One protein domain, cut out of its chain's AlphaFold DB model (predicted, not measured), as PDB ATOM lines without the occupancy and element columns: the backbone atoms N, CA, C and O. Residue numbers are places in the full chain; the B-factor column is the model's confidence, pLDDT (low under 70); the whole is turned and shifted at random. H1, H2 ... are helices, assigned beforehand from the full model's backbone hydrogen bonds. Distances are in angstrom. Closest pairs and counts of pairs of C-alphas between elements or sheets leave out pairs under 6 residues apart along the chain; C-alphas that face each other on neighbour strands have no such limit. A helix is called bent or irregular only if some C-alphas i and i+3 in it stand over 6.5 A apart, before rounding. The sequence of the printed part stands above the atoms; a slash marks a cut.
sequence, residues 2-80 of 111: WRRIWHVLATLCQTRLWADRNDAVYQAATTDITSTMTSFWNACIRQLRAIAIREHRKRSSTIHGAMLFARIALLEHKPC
ATOM      1  N   TRP A   2      98.991 230.750 308.632       70.88
ATOM      2  CA  TRP A   2      99.764 231.842 308.028       70.88
ATOM      3  C   TRP A   2     101.024 232.216 308.807       70.88
ATOM      4  O   TRP A   2     102.073 232.342 308.199       70.88
ATOM      5  N   ARG A   3     100.972 232.258 310.148       78.25
ATOM      6  CA  ARG A   3     102.170 232.457 310.987       78.25
ATOM      7  C   ARG A   3     103.309 231.470 310.686       78.25
ATOM      8  O   ARG A   3     104.457 231.882 310.637       78.25
ATOM      9  N   ARG A   4     103.003 230.185 310.453       76.44
ATOM     10  CA  ARG A   4     104.021 229.170 310.121       76.44
ATOM     11  C   ARG A   4     104.567 229.361 308.707       76.44
ATOM     12  O   ARG A   4     105.767 229.243 308.517       76.44
ATOM     13  N   ILE A   5     103.698 229.685 307.748       80.19
ATOM     14  CA  ILE A   5     104.103 229.999 306.369       80.19
ATOM     15  C   ILE A   5     105.047 231.207 306.373       80.19
ATOM     16  O   ILE A   5     106.151 231.116 305.856       80.19
ATOM     17  N   TRP A   6     104.656 232.296 307.039       81.50
ATOM     18  CA  TRP A   6     105.476 233.499 307.185       81.50
ATOM     19  C   TRP A   6     106.807 233.232 307.874       81.50
ATOM     20  O   TRP A   6     107.821 233.757 307.435       81.50
ATOM     21  N   HIS A   7     106.821 232.395 308.912       83.38
ATOM     22  CA  HIS A   7     108.063 232.025 309.581       83.38
ATOM     23  C   HIS A   7     109.018 231.291 308.629       83.38
ATOM     24  O   HIS A   7     110.172 231.682 308.516       83.38
ATOM     25  N   VAL A   8     108.524 230.301 307.873       81.38
ATOM     26  CA  VAL A   8     109.325 229.581 306.865       81.38
ATOM     27  C   VAL A   8     109.858 230.536 305.792       81.38
ATOM     28  O   VAL A   8     111.042 230.492 305.466       81.38
ATOM     29  N   LEU A   9     109.011 231.434 305.279       83.19
ATOM     30  CA  LEU A   9     109.410 232.439 304.289       83.19
ATOM     31  C   LEU A   9     110.480 233.394 304.838       83.19
ATOM     32  O   LEU A   9     111.457 233.680 304.149       83.19
ATOM     33  N   ALA A  10     110.325 233.861 306.079       85.19
ATOM     34  CA  ALA A  10     111.278 234.757 306.727       85.19
ATOM     35  C   ALA A  10     112.638 234.080 306.949       85.19
ATOM     36  O   ALA A  10     113.667 234.668 306.620       85.19
ATOM     37  N   THR A  11     112.652 232.832 307.430       87.38
ATOM     38  CA  THR A  11     113.892 232.062 307.612       87.38
ATOM     39  C   THR A  11     114.616 231.839 306.285       87.38
ATOM     40  O   THR A  11     115.835 232.002 306.208       87.38
ATOM     41  N   LEU A  12     113.878 231.517 305.216       84.94
ATOM     42  CA  LEU A  12     114.470 231.356 303.888       84.94
ATOM     43  C   LEU A  12     115.028 232.665 303.344       84.94
ATOM     44  O   LEU A  12     116.098 232.662 302.740       84.94
ATOM     45  N   CYS A  13     114.325 233.773 303.580       84.88
ATOM     46  CA  CYS A  13     114.741 235.096 303.135       84.88
ATOM     47  C   CYS A  13     116.053 235.498 303.812       84.88
ATOM     48  O   CYS A  13     117.013 235.849 303.136       84.88
ATOM     49  N   GLN A  14     116.134 235.343 305.136       85.44
ATOM     50  CA  GLN A  14     117.354 235.608 305.901       85.44
ATOM     51  C   GLN A  14     118.530 234.747 305.425       85.44
ATOM     52  O   GLN A  14     119.618 235.267 305.193       85.44
ATOM     53  N   THR A  15     118.301 233.446 305.230       87.62
ATOM     54  CA  THR A  15     119.339 232.516 304.756       87.62
ATOM     55  C   THR A  15     119.836 232.901 303.361       87.62
ATOM     56  O   THR A  15     121.039 232.886 303.106       87.62
ATOM     57  N   ARG A  16     118.926 233.281 302.456       82.94
ATOM     58  CA  ARG A  16     119.276 233.662 301.086       82.94
ATOM     59  C   ARG A  16     120.009 234.999 301.034       82.94
ATOM     60  O   ARG A  16     121.051 235.066 300.401       82.94
ATOM     61  N   LEU A  17     119.534 236.006 301.768       84.38
ATOM     62  CA  LEU A  17     120.208 237.303 301.895       84.38
ATOM     63  C   LEU A  17     121.631 237.155 302.436       84.38
ATOM     64  O   LEU A  17     122.535 237.862 301.999       84.38
ATOM     65  N   TRP A  18     121.838 236.239 303.382       87.00
ATOM     66  CA  TRP A  18     123.170 235.960 303.903       87.00
ATOM     67  C   TRP A  18     124.081 235.319 302.846       87.00
ATOM     68  O   TRP A  18     125.227 235.743 302.702       87.00
ATOM     69  N   ALA A  19     123.571 234.356 302.072       84.81
ATOM     70  CA  ALA A  19     124.312 233.745 300.968       84.81
ATOM     71  C   ALA A  19     124.653 234.767 299.871       84.81
ATOM     72  O   ALA A  19     125.818 234.902 299.515       84.81
ATOM     73  N   ASP A  20     123.671 235.554 299.420       82.69
ATOM     74  CA  ASP A  20     123.871 236.574 298.385       82.69
ATOM     75  C   ASP A  20     124.867 237.654 298.852       82.69
ATOM     76  O   ASP A  20     125.709 238.106 298.079       82.69
ATOM     77  N   ARG A  21     124.832 238.032 300.141       84.25
ATOM     78  CA  ARG A  21     125.834 238.927 300.739       84.25
ATOM     79  C   ARG A  21     127.233 238.312 300.702       84.25
ATOM     80  O   ARG A  21     128.183 239.021 300.382       84.25
ATOM     81  N   ASN A  22     127.378 237.037 301.058       88.19
ATOM     82  CA  ASN A  22     128.674 236.361 301.001       88.19
ATOM     83  C   ASN A  22     129.197 236.274 299.566       88.19
ATOM     84  O   ASN A  22     130.364 236.575 299.335       88.19
ATOM     85  N   ASP A  23     128.348 235.930 298.603       85.88
ATOM     86  CA  ASP A  23     128.740 235.850 297.195       85.88
ATOM     87  C   ASP A  23     129.159 237.227 296.653       85.88
ATOM     88  O   ASP A  23     130.175 237.343 295.964       85.88
ATOM     89  N   ALA A  24     128.455 238.297 297.034       83.62
ATOM     90  CA  ALA A  24     128.833 239.664 296.674       83.62
ATOM     91  C   ALA A  24     130.194 240.078 297.268       83.62
ATOM     92  O   ALA A  24     130.995 240.717 296.589       83.62
ATOM     93  N   VAL A  25     130.474 239.711 298.525       85.56
ATOM     94  CA  VAL A  25     131.718 240.086 299.223       85.56
ATOM     95  C   VAL A  25     132.918 239.261 298.754       85.56
ATOM     96  O   VAL A  25     133.997 239.818 298.564       85.56
ATOM     97  N   TYR A  26     132.756 237.949 298.581       83.62
ATOM     98  CA  TYR A  26     133.878 237.030 298.354       83.62
ATOM     99  C   TYR A  26     134.058 236.611 296.894       83.62
ATOM    100  O   TYR A  26     135.159 236.219 296.521       83.62
ATOM    101  N   GLN A  27     133.011 236.684 296.066       84.06
ATOM    102  CA  GLN A  27     133.065 236.268 294.658       84.06
ATOM    103  C   GLN A  27     132.854 237.430 293.679       84.06
ATOM    104  O   GLN A  27     132.803 237.198 292.473       84.06
ATOM    105  N   ALA A  28     132.714 238.667 294.179       82.31
ATOM    106  CA  ALA A  28     132.333 239.843 293.389       82.31
ATOM    107  C   ALA A  28     131.093 239.585 292.505       82.31
ATOM    108  O   ALA A  28     130.955 240.152 291.420       82.31
ATOM    109  N   ALA A  29     130.202 238.697 292.958       78.56
ATOM    110  CA  ALA A  29     129.041 238.291 292.189       78.56
ATOM    111  C   ALA A  29     128.041 239.449 292.101       78.56
ATOM    112  O   ALA A  29     127.615 240.004 293.117       78.56
ATOM    113  N   THR A  30     127.628 239.789 290.882       72.81
ATOM    114  CA  THR A  30     126.563 240.764 290.648       72.81
ATOM    115  C   THR A  30     125.213 240.080 290.821       72.81
ATOM    116  O   THR A  30     124.851 239.180 290.063       72.81
ATOM    117  N   THR A  31     124.450 240.498 291.827       69.06
ATOM    118  CA  THR A  31     123.112 239.962 292.084       69.06
ATOM    119  C   THR A  31     122.071 240.721 291.260       69.06
ATOM    120  O   THR A  31     121.781 241.885 291.527       69.06
ATOM    121  N   ASP A  32     121.472 240.065 290.262       80.88
ATOM    122  CA  ASP A  32     120.243 240.568 289.637       80.88
ATOM    123  C   ASP A  32     119.059 240.331 290.584       80.88
ATOM    124  O   ASP A  32     118.756 239.193 290.962       80.88
ATOM    125  N   ILE A  33     118.374 241.412 290.955       75.31
ATOM    126  CA  ILE A  33     117.223 241.390 291.862       75.31
ATOM    127  C   ILE A  33     116.121 240.483 291.303       75.31
ATOM    128  O   ILE A  33     115.514 239.717 292.053       75.31
ATOM    129  N   THR A  34     115.891 240.509 289.991       76.88
ATOM    130  CA  THR A  34     114.783 239.779 289.353       76.88
ATOM    131  C   THR A  34     115.012 238.270 289.398       76.88
ATOM    132  O   THR A  34     114.144 237.503 289.836       76.88
ATOM    133  N   SER A  35     116.212 237.838 289.006       76.00
ATOM    134  CA  SER A  35     116.668 236.452 289.104       76.00
ATOM    135  C   SER A  35     116.664 235.955 290.552       76.00
ATOM    136  O   SER A  35     116.140 234.876 290.848       76.00
ATOM    137  N   THR A  36     117.146 236.780 291.485       78.94
ATOM    138  CA  THR A  36     117.215 236.440 292.911       78.94
ATOM    139  C   THR A  36     115.826 236.263 293.517       78.94
ATOM    140  O   THR A  36     115.568 235.254 294.174       78.94
ATOM    141  N   MET A  37     114.893 237.182 293.244       80.06
ATOM    142  CA  MET A  37     113.507 237.067 293.708       80.06
ATOM    143  C   MET A  37     112.812 235.835 293.126       80.06
ATOM    144  O   MET A  37     112.108 235.132 293.850       80.06
ATOM    145  N   THR A  38     113.039 235.536 291.846       82.81
ATOM    146  CA  THR A  38     112.458 234.358 291.186       82.81
ATOM    147  C   THR A  38     112.992 233.061 291.795       82.81
ATOM    148  O   THR A  38     112.223 232.157 292.130       82.81
ATOM    149  N   SER A  39     114.309 232.973 291.994       81.81
ATOM    150  CA  SER A  39     114.970 231.827 292.626       81.81
ATOM    151  C   SER A  39     114.501 231.627 294.071       81.81
ATOM    152  O   SER A  39     114.108 230.520 294.456       81.81
ATOM    153  N   PHE A  40     114.438 232.713 294.847       83.81
ATOM    154  CA  PHE A  40     113.914 232.716 296.210       83.81
ATOM    155  C   PHE A  40     112.470 232.212 296.264       83.81
ATOM    156  O   PHE A  40     112.153 231.317 297.052       83.81
ATOM    157  N   TRP A  41     111.599 232.749 295.407       83.81
ATOM    158  CA  TRP A  41     110.191 232.372 295.368       83.81
ATOM    159  C   TRP A  41     110.014 230.888 295.035       83.81
ATOM    160  O   TRP A  41     109.314 230.165 295.746       83.81
ATOM    161  N   ASN A  42     110.733 230.401 294.024       86.12
ATOM    162  CA  ASN A  42     110.719 228.991 293.642       86.12
ATOM    163  C   ASN A  42     111.188 228.078 294.785       86.12
ATOM    164  O   ASN A  42     110.566 227.045 295.048       86.12
ATOM    165  N   ALA A  43     112.256 228.452 295.495       85.06
ATOM    166  CA  ALA A  43     112.739 227.699 296.651       85.06
ATOM    167  C   ALA A  43     111.702 227.670 297.787       85.06
ATOM    168  O   ALA A  43     111.425 226.606 298.347       85.06
ATOM    169  N   CYS A  44     111.071 228.810 298.075       85.25
ATOM    170  CA  CYS A  44     110.030 228.938 299.091       85.25
ATOM    171  C   CYS A  44     108.823 228.047 298.815       85.25
ATOM    172  O   CYS A  44     108.416 227.264 299.676       85.25
ATOM    173  N   ILE A  45     108.280 228.121 297.601       87.38
ATOM    174  CA  ILE A  45     107.144 227.302 297.188       87.38
ATOM    175  C   ILE A  45     107.478 225.809 297.307       87.38
ATOM    176  O   ILE A  45     106.700 225.042 297.881       87.38
ATOM    177  N   ARG A  46     108.664 225.389 296.848       88.75
ATOM    178  CA  ARG A  46     109.111 223.990 296.953       88.75
ATOM    179  C   ARG A  46     109.163 223.510 298.404       88.75
ATOM    180  O   ARG A  46     108.682 222.415 298.696       88.75
ATOM    181  N   GLN A  47     109.703 224.317 299.316       87.81
ATOM    182  CA  GLN A  47     109.778 223.948 300.730       87.81
ATOM    183  C   GLN A  47     108.402 223.896 301.397       87.81
ATOM    184  O   GLN A  47     108.103 222.944 302.119       87.81
ATOM    185  N   LEU A  48     107.533 224.867 301.116       87.75
ATOM    186  CA  LEU A  48     106.168 224.871 301.637       87.75
ATOM    187  C   LEU A  48     105.382 223.644 301.157       87.75
ATOM    188  O   LEU A  48     104.717 222.997 301.969       87.75
ATOM    189  N   ARG A  49     105.511 223.260 299.878       88.81
ATOM    190  CA  ARG A  49     104.919 222.020 299.346       88.81
ATOM    191  C   ARG A  49     105.439 220.786 300.077       88.81
ATOM    192  O   ARG A  49     104.644 219.937 300.468       88.81
ATOM    193  N   ALA A  50     106.749 220.692 300.312       88.75
ATOM    194  CA  ALA A  50     107.331 219.566 301.044       88.75
ATOM    195  C   ALA A  50     106.758 219.449 302.469       88.75
ATOM    196  O   ALA A  50     106.409 218.352 302.914       88.75
ATOM    197  N   ILE A  51     106.583 220.580 303.162       86.56
ATOM    198  CA  ILE A  51     105.938 220.630 304.482       86.56
ATOM    199  C   ILE A  51     104.471 220.191 304.384       86.56
ATOM    200  O   ILE A  51     104.024 219.381 305.195       86.56
ATOM    201  N   ALA A  52     103.731 220.671 303.382       84.81
ATOM    202  CA  ALA A  52     102.334 220.300 303.162       84.81
ATOM    203  C   ALA A  52     102.155 218.802 302.912       84.81
ATOM    204  O   ALA A  52     101.300 218.184 303.541       84.81
ATOM    205  N   ILE A  53     103.004 218.198 302.076       87.25
ATOM    206  CA  ILE A  53     103.017 216.750 301.826       87.25
ATOM    207  C   ILE A  53     103.289 215.986 303.121       87.25
ATOM    208  O   ILE A  53     102.576 215.032 303.439       87.25
ATOM    209  N   ARG A  54     104.307 216.402 303.882       86.38
ATOM    210  CA  ARG A  54     104.678 215.747 305.141       86.38
ATOM    211  C   ARG A  54     103.542 215.787 306.160       86.38
ATOM    212  O   ARG A  54     103.289 214.784 306.818       86.38
ATOM    213  N   GLU A  55     102.869 216.926 306.287       84.19
ATOM    214  CA  GLU A  55     101.728 217.078 307.192       84.19
ATOM    215  C   GLU A  55     100.498 216.318 306.692       84.19
ATOM    216  O   GLU A  55      99.813 215.676 307.478       84.19
ATOM    217  N   HIS A  56     100.249 216.291 305.384       78.25
ATOM    218  CA  HIS A  56      99.111 215.566 304.827       78.25
ATOM    219  C   HIS A  56      99.215 214.048 305.052       78.25
ATOM    220  O   HIS A  56      98.224 213.391 305.371       78.25
ATOM    221  N   ARG A  57     100.433 213.499 304.951       83.50
ATOM    222  CA  ARG A  57     100.715 212.069 305.162       83.50
ATOM    223  C   ARG A  57     100.556 211.608 306.615       83.50
ATOM    224  O   ARG A  57     100.439 210.408 306.853       83.50
ATOM    225  N   LYS A  58     100.541 212.514 307.596       86.75
ATOM    226  CA  LYS A  58     100.275 212.160 308.997       86.75
ATOM    227  C   LYS A  58      98.768 212.043 309.211       86.75
ATOM    228  O   LYS A  58      98.060 213.035 309.083       86.75
ATOM    229  N   ARG A  59      98.282 210.865 309.626       70.81
ATOM    230  CA  ARG A  59      96.845 210.624 309.894       70.81
ATOM    231  C   ARG A  59      96.232 211.623 310.887       70.81
ATOM    232  O   ARG A  59      95.064 211.965 310.759       70.81
ATOM    233  N   SER A  60      97.014 212.125 311.844       79.75
ATOM    234  CA  SER A  60      96.563 213.118 312.830       79.75
ATOM    235  C   SER A  60      96.502 214.557 312.300       79.75
ATOM    236  O   SER A  60      95.877 215.407 312.931       79.75
ATOM    237  N   SER A  61      97.131 214.859 311.157       83.25
ATOM    238  CA  SER A  61      97.181 216.210 310.581       83.25
ATOM    239  C   SER A  61      96.842 216.276 309.085       83.25
ATOM    240  O   SER A  61      97.071 217.303 308.445       83.25
ATOM    241  N   THR A  62      96.171 215.259 308.534       79.38
ATOM    242  CA  THR A  62      95.771 215.190 307.115       79.38
ATOM    243  C   THR A  62      94.976 216.416 306.646       79.38
ATOM    244  O   THR A  62      95.299 216.988 305.600       79.38
ATOM    245  N   ILE A  63      94.001 216.878 307.442       80.94
ATOM    246  CA  ILE A  63      93.194 218.082 307.155       80.94
ATOM    247  C   ILE A  63      94.074 219.342 307.156       80.94
ATOM    248  O   ILE A  63      93.936 220.211 306.295       80.94
ATOM    249  N   HIS A  64      95.031 219.430 308.084       80.00
ATOM    250  CA  HIS A  64      95.990 220.532 308.126       80.00
ATOM    251  C   HIS A  64      96.890 220.534 306.886       80.00
ATOM    252  O   HIS A  64      97.084 221.588 306.284       80.00
ATOM    253  N   GLY A  65      97.393 219.373 306.463       78.56
ATOM    254  CA  GLY A  65      98.169 219.244 305.230       78.56
ATOM    255  C   GLY A  65      97.386 219.663 303.984       78.56
ATOM    256  O   GLY A  65      97.903 220.426 303.170       78.56
ATOM    257  N   ALA A  66      96.114 219.261 303.873       81.25
ATOM    258  CA  ALA A  66      95.242 219.651 302.761       81.25
ATOM    259  C   ALA A  66      94.975 221.168 302.734       81.25
ATOM    260  O   ALA A  66      95.120 221.815 301.698       81.25
ATOM    261  N   MET A  67      94.682 221.773 303.893       83.50
ATOM    262  CA  MET A  67      94.547 223.230 304.013       83.50
ATOM    263  C   MET A  67      95.841 223.980 303.682       83.50
ATOM    264  O   MET A  67      95.788 225.119 303.218       83.50
ATOM    265  N   LEU A  68      97.008 223.395 303.971       84.12
ATOM    266  CA  LEU A  68      98.289 223.997 303.612       84.12
ATOM    267  C   LEU A  68      98.480 223.983 302.097       84.12
ATOM    268  O   LEU A  68      98.835 225.009 301.530       84.12
ATOM    269  N   PHE A  69      98.172 222.858 301.455       81.94
ATOM    270  CA  PHE A  69      98.206 222.712 300.003       81.94
ATOM    271  C   PHE A  69      97.334 223.745 299.288       81.94
ATOM    272  O   PHE A  69      97.827 224.444 298.406       81.94
ATOM    273  N   ALA A  70      96.081 223.909 299.718       83.44
ATOM    274  CA  ALA A  70      95.174 224.899 299.137       83.44
ATOM    275  C   ALA A  70      95.715 226.336 299.274       83.44
ATOM    276  O   ALA A  70      95.649 227.125 298.336       83.44
ATOM    277  N   ARG A  71      96.315 226.675 300.423       81.75
ATOM    278  CA  ARG A  71      96.926 227.999 300.641       81.75
ATOM    279  C   ARG A  71      98.195 228.219 299.819       81.75
ATOM    280  O   ARG A  71      98.447 229.346 299.415       81.75
ATOM    281  N   ILE A  72      98.986 227.175 299.577       83.88
ATOM    282  CA  ILE A  72     100.164 227.257 298.705       83.88
ATOM    283  C   ILE A  72      99.737 227.463 297.252       83.88
ATOM    284  O   ILE A  72     100.316 228.309 296.586       83.88
ATOM    285  N   ALA A  73      98.687 226.781 296.787       82.94
ATOM    286  CA  ALA A  73      98.142 226.998 295.447       82.94
ATOM    287  C   ALA A  73      97.692 228.458 295.237       82.94
ATOM    288  O   ALA A  73      97.958 229.044 294.192       82.94
ATOM    289  N   LEU A  74      97.091 229.080 296.261       81.19
ATOM    290  CA  LEU A  74      96.757 230.511 296.240       81.19
ATOM    291  C   LEU A  74      97.989 231.429 296.208       81.19
ATOM    292  O   LEU A  74      97.902 232.515 295.653       81.19
ATOM    293  N   LEU A  75      99.110 231.021 296.811       77.69
ATOM    294  CA  LEU A  75     100.368 231.778 296.763       77.69
ATOM    295  C   LEU A  75     101.065 231.635 295.404       77.69
ATOM    296  O   LEU A  75     101.662 232.583 294.913       77.69
ATOM    297  N   GLU A  76     101.019 230.448 294.806       75.88
ATOM    298  CA  GLU A  76     101.617 230.175 293.494       75.88
ATOM    299  C   GLU A  76     100.915 230.896 292.357       75.88
ATOM    300  O   GLU A  76     101.568 231.299 291.391       75.88
ATOM    301  N   HIS A  77      99.602 231.091 292.484       70.62
ATOM    302  CA  HIS A  77      98.937 232.123 291.719       70.62
ATOM    303  C   HIS A  77      99.603 233.447 292.070       70.62
ATOM    304  O   HIS A  77      99.444 233.970 293.171       70.62
ATOM    305  N   LYS A  78     100.394 233.952 291.111       54.22
ATOM    306  CA  LYS A  78     101.004 235.282 291.120       54.22
ATOM    307  C   LYS A  78      99.999 236.231 291.780       54.22
ATOM    308  O   LYS A  78      98.842 236.220 291.346       54.22
ATOM    309  N   PRO A  79     100.373 237.028 292.798       51.88
ATOM    310  CA  PRO A  79      99.546 238.155 293.178       51.88
ATOM    311  C   PRO A  79      99.515 239.054 291.943       51.88
ATOM    312  O   PRO A  79     100.403 239.871 291.723       51.88
ATOM    313  N   CYS A  80      98.546 238.826 291.058       42.03
ATOM    314  CA  CYS A  80      98.231 239.684 289.930       42.03
ATOM    315  C   CYS A  80      97.535 240.909 290.508       42.03
ATOM    316  O   CYS A  80      96.352 241.143 290.325       42.03
TER     317      CYS A  80
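AT A GLANCE: This is residues 2 to 80 of the 111 residues of the protein "RxLR effector candidate protein" of Hyaloperonospora arabidopsidis (strain Emoy2) (UniProt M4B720). The longest helix, H1, crosses a second long helix, H2, as a lopsided X, with the first half of H1 over the middle of H2 and the two spreading apart toward the link that joins them. The third and shortest helix, H3, folds back side by side with the second half of H2, so that the chain runs as a zigzag of three helices with H2 between the other two along the chain. The printed part has 79 residues, with three named helices in the order H1, H2, H3 and no named strand; its class is all helix. The whole is loose, with a radius of gyration of the C-alphas of 15.2 A, and elongated, with spans of 49 by 27 by 18 A.

HOW THE PARTS SIT: The longest helix, H1, residues 2 to 26, touches H2, residues 33 to 56, with residues 5 to 16 alone, and H2 touches H1 with residues 40 to 48 alone. The closest C-alphas of the two are those of Leu 9 and Cys 44, 6.3 A apart. H1 and H2 run opposite ways at a steep tilt of 40 degrees and form a helical hairpin. H3, residues 62 to 76, touches H2, which meets it with residues 45 to 56 alone. The closest C-alphas of H2 and H3 are those of His 56 and Gly 65, 3.8 A apart. H2 and H3 run opposite ways at a shallow tilt of 17 degrees and form a second helical hairpin. H1 and H3 are near each other, with 5 pairs of C-alphas within 10 A but no pair within 8 A. In H1, H2 and H3 every O i to N i+4 pair is within hydrogen-bond range.

IN THESE COORDINATES: H1, residues 2 to 26, begins at C-alpha 2 at (99.764, 231.842, 308.028) and is 35.8 A long from first to last C-alpha. H2, residues 33 to 56, begins at C-alpha 33 at (117.223, 241.390, 291.862) and is 34.1 A long. H3, residues 62 to 76, is 21.1 A long and ends at C-alpha 76 at (101.617, 230.175, 293.494). No helix is bent or irregular.

THE WHOLE: The two C-alphas farthest apart are those of Ala 28 and Arg 59, at 48.8 A, while the first and last printed C-alphas, of Trp 2 and Cys 80, are 19.8 A apart. The printed part has no cut. The link from H1 to H2 has 6 residues and is short, and the link from H2 to H3 has 5 residues and is tight. The mean pLDDT of the printed part is 81.1, and the model's confidence is low, under 70, at residue 31 and residues 78 to 80.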